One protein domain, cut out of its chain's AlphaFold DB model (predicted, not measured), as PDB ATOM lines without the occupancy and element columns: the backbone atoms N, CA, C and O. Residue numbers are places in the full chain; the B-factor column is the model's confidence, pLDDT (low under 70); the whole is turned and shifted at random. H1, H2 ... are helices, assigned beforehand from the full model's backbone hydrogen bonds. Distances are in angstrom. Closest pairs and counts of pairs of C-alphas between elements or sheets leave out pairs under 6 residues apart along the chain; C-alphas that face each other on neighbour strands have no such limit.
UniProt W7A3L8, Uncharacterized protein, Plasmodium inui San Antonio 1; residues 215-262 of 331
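Overview. This is residues 215 to 262 of the 331 residues of an uncharacterized protein of Plasmodium inui San Antonio 1 (UniProt W7A3L8). A long helix, H1, makes the shaft of a flat, open hook; after it the chain turns through short H2, and H3 folds back until its end is near the end of H1. Residues 215 to 223 of H1 stick out free. The printed part has 48 residues with three named helices, H1, H2, H3 in chain order, and no named strand: all helix. It is loose, radius of gyration of the C-alphas 13.2 A, spanning 41 by 23 by 10 A.

Along the chain. Find C-alpha 215 at (7.839, -30.066, 53.440); from there H1, residues 215 to 234, runs 28.3 A. H2 is residues 240 to 245. H3, residues 249 to 260, runs 16.3 A to C-alpha 260 at (7.216, -32.988, 29.810).

Arrangement. Look at Ser 232 and Lys 259, the closest C-alphas of H1 and H3, 7.0 A apart: these helices are close but not clearly touching, opposite ways at a steep tilt of 67 degrees, only just short of perpendicular. H2 and H3 are also close but not clearly touching, C-alphas 244 and 252 being closest at 6.1 A, with a shallow tilt of 14 degrees, opposite ways. H1 and H2 are apart. In H1, H2 and H3 every O i to N i+4 pair is within hydrogen-bond range.

Size, cuts and confidence. The farthest C-alphas, Leu 215 and Tyr 246, are 40.9 A apart. The printed part has no cut, and both links are tight. Residues 234 to 246 have pLDDT under 70.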
ATOM      1  N   LEU A 215       8.857 -31.073  53.750       76.12
ATOM      2  CA  LEU A 215       7.839 -30.066  53.440       76.12
ATOM      3  C   LEU A 215       8.421 -28.874  52.663       76.12
ATOM      4  O   LEU A 215       7.839 -28.441  51.669       76.12
ATOM      5  N   GLY A 216       9.608 -28.396  53.052       80.31
ATOM      6  CA  GLY A 216      10.316 -27.336  52.338       80.31
ATOM      7  C   GLY A 216      10.749 -27.764  50.937       80.31
ATOM      8  O   GLY A 216      10.617 -26.993  49.985       80.31
ATOM      9  N   ALA A 217      11.200 -29.012  50.772       76.12
ATOM     10  CA  ALA A 217      11.496 -29.578  49.455       76.12
ATOM     11  C   ALA A 217      10.234 -29.677  48.580       76.12
ATOM     12  O   ALA A 217      10.277 -29.323  47.402       76.12
ATOM     13  N   LEU A 218       9.098 -30.073  49.163       73.88
ATOM     14  CA  LEU A 218       7.813 -30.138  48.469       73.88
ATOM     15  C   LEU A 218       7.332 -28.746  48.048       73.88
ATOM     16  O   LEU A 218       6.933 -28.571  46.902       73.88
ATOM     17  N   LYS A 219       7.451 -27.735  48.919       80.38
ATOM     18  CA  LYS A 219       7.125 -26.331  48.607       80.38
ATOM     19  C   LYS A 219       8.015 -25.789  47.482       80.38
ATOM     20  O   LYS A 219       7.528 -25.111  46.580       80.38
ATOM     21  N   LYS A 220       9.313 -26.121  47.492       82.44
ATOM     22  CA  LYS A 220      10.250 -25.775  46.406       82.44
ATOM     23  C   LYS A 220       9.857 -26.443  45.091       82.44
ATOM     24  O   LYS A 220       9.817 -25.765  44.066       82.44
ATOM     25  N   PHE A 221       9.529 -27.733  45.122       78.19
ATOM     26  CA  PHE A 221       9.068 -28.464  43.943       78.19
ATOM     27  C   PHE A 221       7.753 -27.889  43.414       78.19
ATOM     28  O   PHE A 221       7.619 -27.656  42.217       78.19
ATOM     29  N   ASP A 222       6.810 -27.580  44.303       79.50
ATOM     30  CA  ASP A 222       5.511 -27.010  43.960       79.50
ATOM     31  C   ASP A 222       5.645 -25.623  43.312       79.50
ATOM     32  O   ASP A 222       4.954 -25.332  42.332       79.50
ATOM     33  N   ARG A 223       6.594 -24.803  43.793       81.88
ATOM     34  CA  ARG A 223       6.944 -23.496  43.215       81.88
ATOM     35  C   ARG A 223       7.631 -23.625  41.855       81.88
ATOM     36  O   ARG A 223       7.255 -22.918  40.924       81.88
ATOM     37  N   GLN A 224       8.610 -24.521  41.717       80.44
ATOM     38  CA  GLN A 224       9.250 -24.800  40.423       80.44
ATOM     39  C   GLN A 224       8.224 -25.297  39.405       80.44
ATOM     40  O   GLN A 224       8.187 -24.828  38.272       80.44
ATOM     41  N   PHE A 225       7.335 -26.185  39.843       78.56
ATOM     42  CA  PHE A 225       6.235 -26.683  39.042       78.56
ATOM     43  C   PHE A 225       5.293 -25.558  38.595       78.56
ATOM     44  O   PHE A 225       4.932 -25.518  37.424       78.56
ATOM     45  N   GLU A 226       4.913 -24.623  39.478       81.31
ATOM     46  CA  GLU A 226       4.096 -23.462  39.086       81.31
ATOM     47  C   GLU A 226       4.770 -22.618  38.009       81.31
ATOM     48  O   GLU A 226       4.113 -22.253  37.036       81.31
ATOM     49  N   VAL A 227       6.063 -22.326  38.161       80.56
ATOM     50  CA  VAL A 227       6.824 -21.519  37.197       80.56
ATOM     51  C   VAL A 227       6.903 -22.218  35.843       80.56
ATOM     52  O   VAL A 227       6.591 -21.608  34.819       80.56
ATOM     53  N   GLU A 228       7.255 -23.504  35.829       77.00
ATOM     54  CA  GLU A 228       7.357 -24.293  34.599       77.00
ATOM     55  C   GLU A 228       5.983 -24.432  33.922       77.00
ATOM     56  O   GLU A 228       5.851 -24.278  32.706       77.00
ATOM     57  N   LEU A 229       4.923 -24.634  34.711       78.69
ATOM     58  CA  LEU A 229       3.549 -24.691  34.222       78.69
ATOM     59  C   LEU A 229       3.131 -23.359  33.596       78.69
ATOM     60  O   LEU A 229       2.571 -23.343  32.498       78.69
ATOM     61  N   LEU A 230       3.454 -22.239  34.240       76.94
ATOM     62  CA  LEU A 230       3.169 -20.902  33.725       76.94
ATOM     63  C   LEU A 230       3.932 -20.621  32.424       76.94
ATOM     64  O   LEU A 230       3.353 -20.057  31.494       76.94
ATOM     65  N   ARG A 231       5.191 -21.070  32.338       76.88
ATOM     66  CA  ARG A 231       6.024 -20.999  31.130       76.88
ATOM     67  C   ARG A 231       5.411 -21.816  29.994       76.88
ATOM     68  O   ARG A 231       5.110 -21.253  28.950       76.88
ATOM     69  N   SER A 232       5.064 -23.080  30.247       71.81
ATOM     70  CA  SER A 232       4.450 -23.968  29.247       71.81
ATOM     71  C   SER A 232       3.116 -23.447  28.693       71.81
ATOM     72  O   SER A 232       2.794 -23.667  27.528       71.81
ATOM     73  N   VAL A 233       2.338 -22.735  29.516       71.75
ATOM     74  CA  VAL A 233       1.059 -22.129  29.117       71.75
ATOM     75  C   VAL A 233       1.268 -20.807  28.370       71.75
ATOM     76  O   VAL A 233       0.390 -20.388  27.605       71.75
ATOM     77  N   ASN A 234       2.376 -20.101  28.613       67.12
ATOM     78  CA  ASN A 234       2.696 -18.820  27.980       67.12
ATOM     79  C   ASN A 234       3.506 -18.939  26.696       67.12
ATOM     80  O   ASN A 234       3.348 -18.061  25.844       67.12
ATOM     81  N   ASP A 235       4.279 -20.008  26.527       65.81
ATOM     82  CA  ASP A 235       4.954 -20.309  25.274       65.81
ATOM     83  C   ASP A 235       3.890 -20.530  24.198       65.81
ATOM     84  O   ASP A 235       3.190 -21.544  24.133       65.81
ATOM     85  N   LYS A 236       3.693 -19.501  23.371       57.56
ATOM     86  CA  LYS A 236       2.844 -19.583  22.188       57.56
ATOM     87  C   LYS A 236       3.432 -20.695  21.322       57.56
ATOM     88  O   LYS A 236       4.519 -20.520  20.781       57.56
ATOM     89  N   CYS A 237       2.685 -21.789  21.165       50.97
ATOM     90  CA  CYS A 237       3.022 -23.021  20.435       50.97
ATOM     91  C   CYS A 237       3.561 -22.867  18.993       50.97
ATOM     92  O   CYS A 237       3.792 -23.874  18.337       50.97
ATOM     93  N   LEU A 238       3.734 -21.648  18.481       49.12
ATOM     94  CA  LEU A 238       4.257 -21.358  17.149       49.12
ATOM     95  C   LEU A 238       5.788 -21.203  17.109       49.12
ATOM     96  O   LEU A 238       6.366 -21.493  16.074       49.12
ATOM     97  N   SER A 239       6.448 -20.801  18.204       57.09
ATOM     98  CA  SER A 239       7.909 -20.562  18.201       57.09
ATOM     99  C   SER A 239       8.747 -21.838  18.355       57.09
ATOM    100  O   SER A 239       9.860 -21.915  17.843       57.09
ATOM    101  N   ASP A 240       8.223 -22.854  19.045       55.72
ATOM    102  CA  ASP A 240       9.005 -24.049  19.402       55.72
ATOM    103  C   ASP A 240       9.337 -24.944  18.203       55.72
ATOM    104  O   ASP A 240      10.303 -25.707  18.237       55.72
ATOM    105  N   TYR A 241       8.536 -24.870  17.135       61.38
ATOM    106  CA  TYR A 241       8.761 -25.688  15.945       61.38
ATOM    107  C   TYR A 241       9.972 -25.193  15.143       61.38
ATOM    108  O   TYR A 241      10.757 -26.007  14.652       61.38
ATOM    109  N   ASP A 242      10.164 -23.874  15.081       63.62
ATOM    110  CA  ASP A 242      11.324 -23.261  14.429       63.62
ATOM    111  C   ASP A 242      12.605 -23.497  15.236       63.62
ATOM    112  O   ASP A 242      13.654 -23.798  14.666       63.62
ATOM    113  N   GLU A 243      12.514 -23.484  16.568       63.22
ATOM    114  CA  GLU A 243      13.660 -23.730  17.448       63.22
ATOM    115  C   GLU A 243      14.095 -25.213  17.472       63.22
ATOM    116  O   GLU A 243      15.272 -25.529  17.658       63.22
ATOM    117  N   CYS A 244      13.168 -26.150  17.230       61.12
ATOM    118  CA  CYS A 244      13.471 -27.584  17.134       61.12
ATOM    119  C   CYS A 244      14.023 -28.016  15.769       61.12
ATOM    120  O   CYS A 244      14.625 -29.092  15.669       61.12
ATOM    121  N   LYS A 245      13.840 -27.209  14.716       69.44
ATOM    122  CA  LYS A 245      14.258 -27.569  13.353       69.44
ATOM    123  C   LYS A 245      15.773 -27.775  13.251       69.44
ATOM    124  O   LYS A 245      16.210 -28.709  12.580       69.44
ATOM    125  N   TYR A 246      16.547 -26.977  13.986       68.50
ATOM    126  CA  TYR A 246      18.011 -26.940  13.908       68.50
ATOM    127  C   TYR A 246      18.732 -27.832  14.931       68.50
ATOM    128  O   TYR A 246      19.944 -27.991  14.848       68.50
ATOM    129  N   LYS A 247      18.015 -28.451  15.880       75.56
ATOM    130  CA  LYS A 247      18.635 -29.252  16.952       75.56
ATOM    131  C   LYS A 247      18.810 -30.721  16.558       75.56
ATOM    132  O   LYS A 247      17.908 -31.327  15.970       75.56
ATOM    133  N   THR A 248      19.935 -31.309  16.965       80.81
ATOM    134  CA  THR A 248      20.247 -32.748  16.882       80.81
ATOM    135  C   THR A 248      19.196 -33.584  17.628       80.81
ATOM    136  O   THR A 248      18.574 -33.101  18.575       80.81
ATOM    137  N   LEU A 249      19.000 -34.855  17.248       76.25
ATOM    138  CA  LEU A 249      17.965 -35.746  17.809       76.25
ATOM    139  C   LEU A 249      17.965 -35.787  19.356       76.25
ATOM    140  O   LEU A 249      16.907 -35.732  19.984       76.25
ATOM    141  N   LYS A 250      19.156 -35.786  19.969       80.94
ATOM    142  CA  LYS A 250      19.354 -35.704  21.428       80.94
ATOM    143  C   LYS A 250      18.875 -34.368  22.016       80.94
ATOM    144  O   LYS A 250      18.167 -34.362  23.020       80.94
ATOM    145  N   GLY A 251      19.192 -33.250  21.360       78.94
ATOM    146  CA  GLY A 251      18.749 -31.910  21.763       78.94
ATOM    147  C   GLY A 251      17.233 -31.733  21.650       78.94
ATOM    148  O   GLY A 251      16.615 -31.123  22.522       78.94
ATOM    149  N   ARG A 252      16.607 -32.352  20.637       76.44
ATOM    150  CA  ARG A 252      15.140 -32.409  20.516       76.44
ATOM    151  C   ARG A 252      14.525 -33.149  21.702       76.44
ATOM    152  O   ARG A 252      13.637 -32.609  22.354       76.44
ATOM    153  N   TYR A 253      15.021 -34.344  22.028       76.44
ATOM    154  CA  TYR A 253      14.506 -35.125  23.157       76.44
ATOM    155  C   TYR A 253      14.671 -34.404  24.499       76.44
ATOM    156  O   TYR A 253      13.739 -34.368  25.294       76.44
ATOM    157  N   GLN A 254      15.824 -33.776  24.740       79.69
ATOM    158  CA  GLN A 254      16.074 -33.024  25.971       79.69
ATOM    159  C   GLN A 254      15.147 -31.806  26.099       79.69
ATOM    160  O   GLN A 254      14.640 -31.532  27.189       79.69
ATOM    161  N   HIS A 255      14.872 -31.112  24.992       77.56
ATOM    162  CA  HIS A 255      13.909 -30.014  24.955       77.56
ATOM    163  C   HIS A 255      12.484 -30.499  25.271       77.56
ATOM    164  O   HIS A 255      11.814 -29.932  26.136       77.56
ATOM    165  N   PHE A 256      12.050 -31.610  24.664       73.50
ATOM    166  CA  PHE A 256      10.766 -32.229  25.000       73.50
ATOM    167  C   PHE A 256      10.712 -32.689  26.458       73.50
ATOM    168  O   PHE A 256       9.726 -32.414  27.135       73.50
ATOM    169  N   MET A 257      11.761 -33.327  26.978       71.81
ATOM    170  CA  MET A 257      11.793 -33.803  28.362       71.81
ATOM    171  C   MET A 257      11.717 -32.671  29.380       71.81
ATOM    172  O   MET A 257      11.003 -32.809  30.371       71.81
ATOM    173  N   LYS A 258      12.365 -31.525  29.124       75.38
ATOM    174  CA  LYS A 258      12.191 -30.325  29.960       75.38
ATOM    175  C   LYS A 258      10.717 -29.905  30.009       75.38
ATOM    176  O   LYS A 258      10.182 -29.688  31.091       75.38
ATOM    177  N   LYS A 259      10.031 -29.915  28.865       71.88
ATOM    178  CA  LYS A 259       8.609 -29.553  28.759       71.88
ATOM    179  C   LYS A 259       7.663 -30.591  29.379       71.88
ATOM    180  O   LYS A 259       6.655 -30.237  29.989       71.88
ATOM    181  N   PHE A 260       7.993 -31.876  29.258       71.50
ATOM    182  CA  PHE A 260       7.216 -32.988  29.810       71.50
ATOM    183  C   PHE A 260       7.468 -33.239  31.297       71.50
ATOM    184  O   PHE A 260       6.648 -33.900  31.929       71.50
ATOM    185  N   LYS A 261       8.529 -32.670  31.888       77.38
ATOM    186  CA  LYS A 261       8.852 -32.814  33.317       77.38
ATOM    187  C   LYS A 261       7.689 -32.412  34.234       77.38
ATOM    188  O   LYS A 261       7.491 -33.017  35.281       77.38
ATOM    189  N   ILE A 262       6.874 -31.453  33.794       72.75
ATOM    190  CA  ILE A 262       5.629 -31.025  34.447       72.75
ATOM    191  C   ILE A 262       4.612 -32.179  34.512       72.75
ATOM    192  O   ILE A 262       4.006 -32.449  35.545       72.75
TER     193      ILE A 262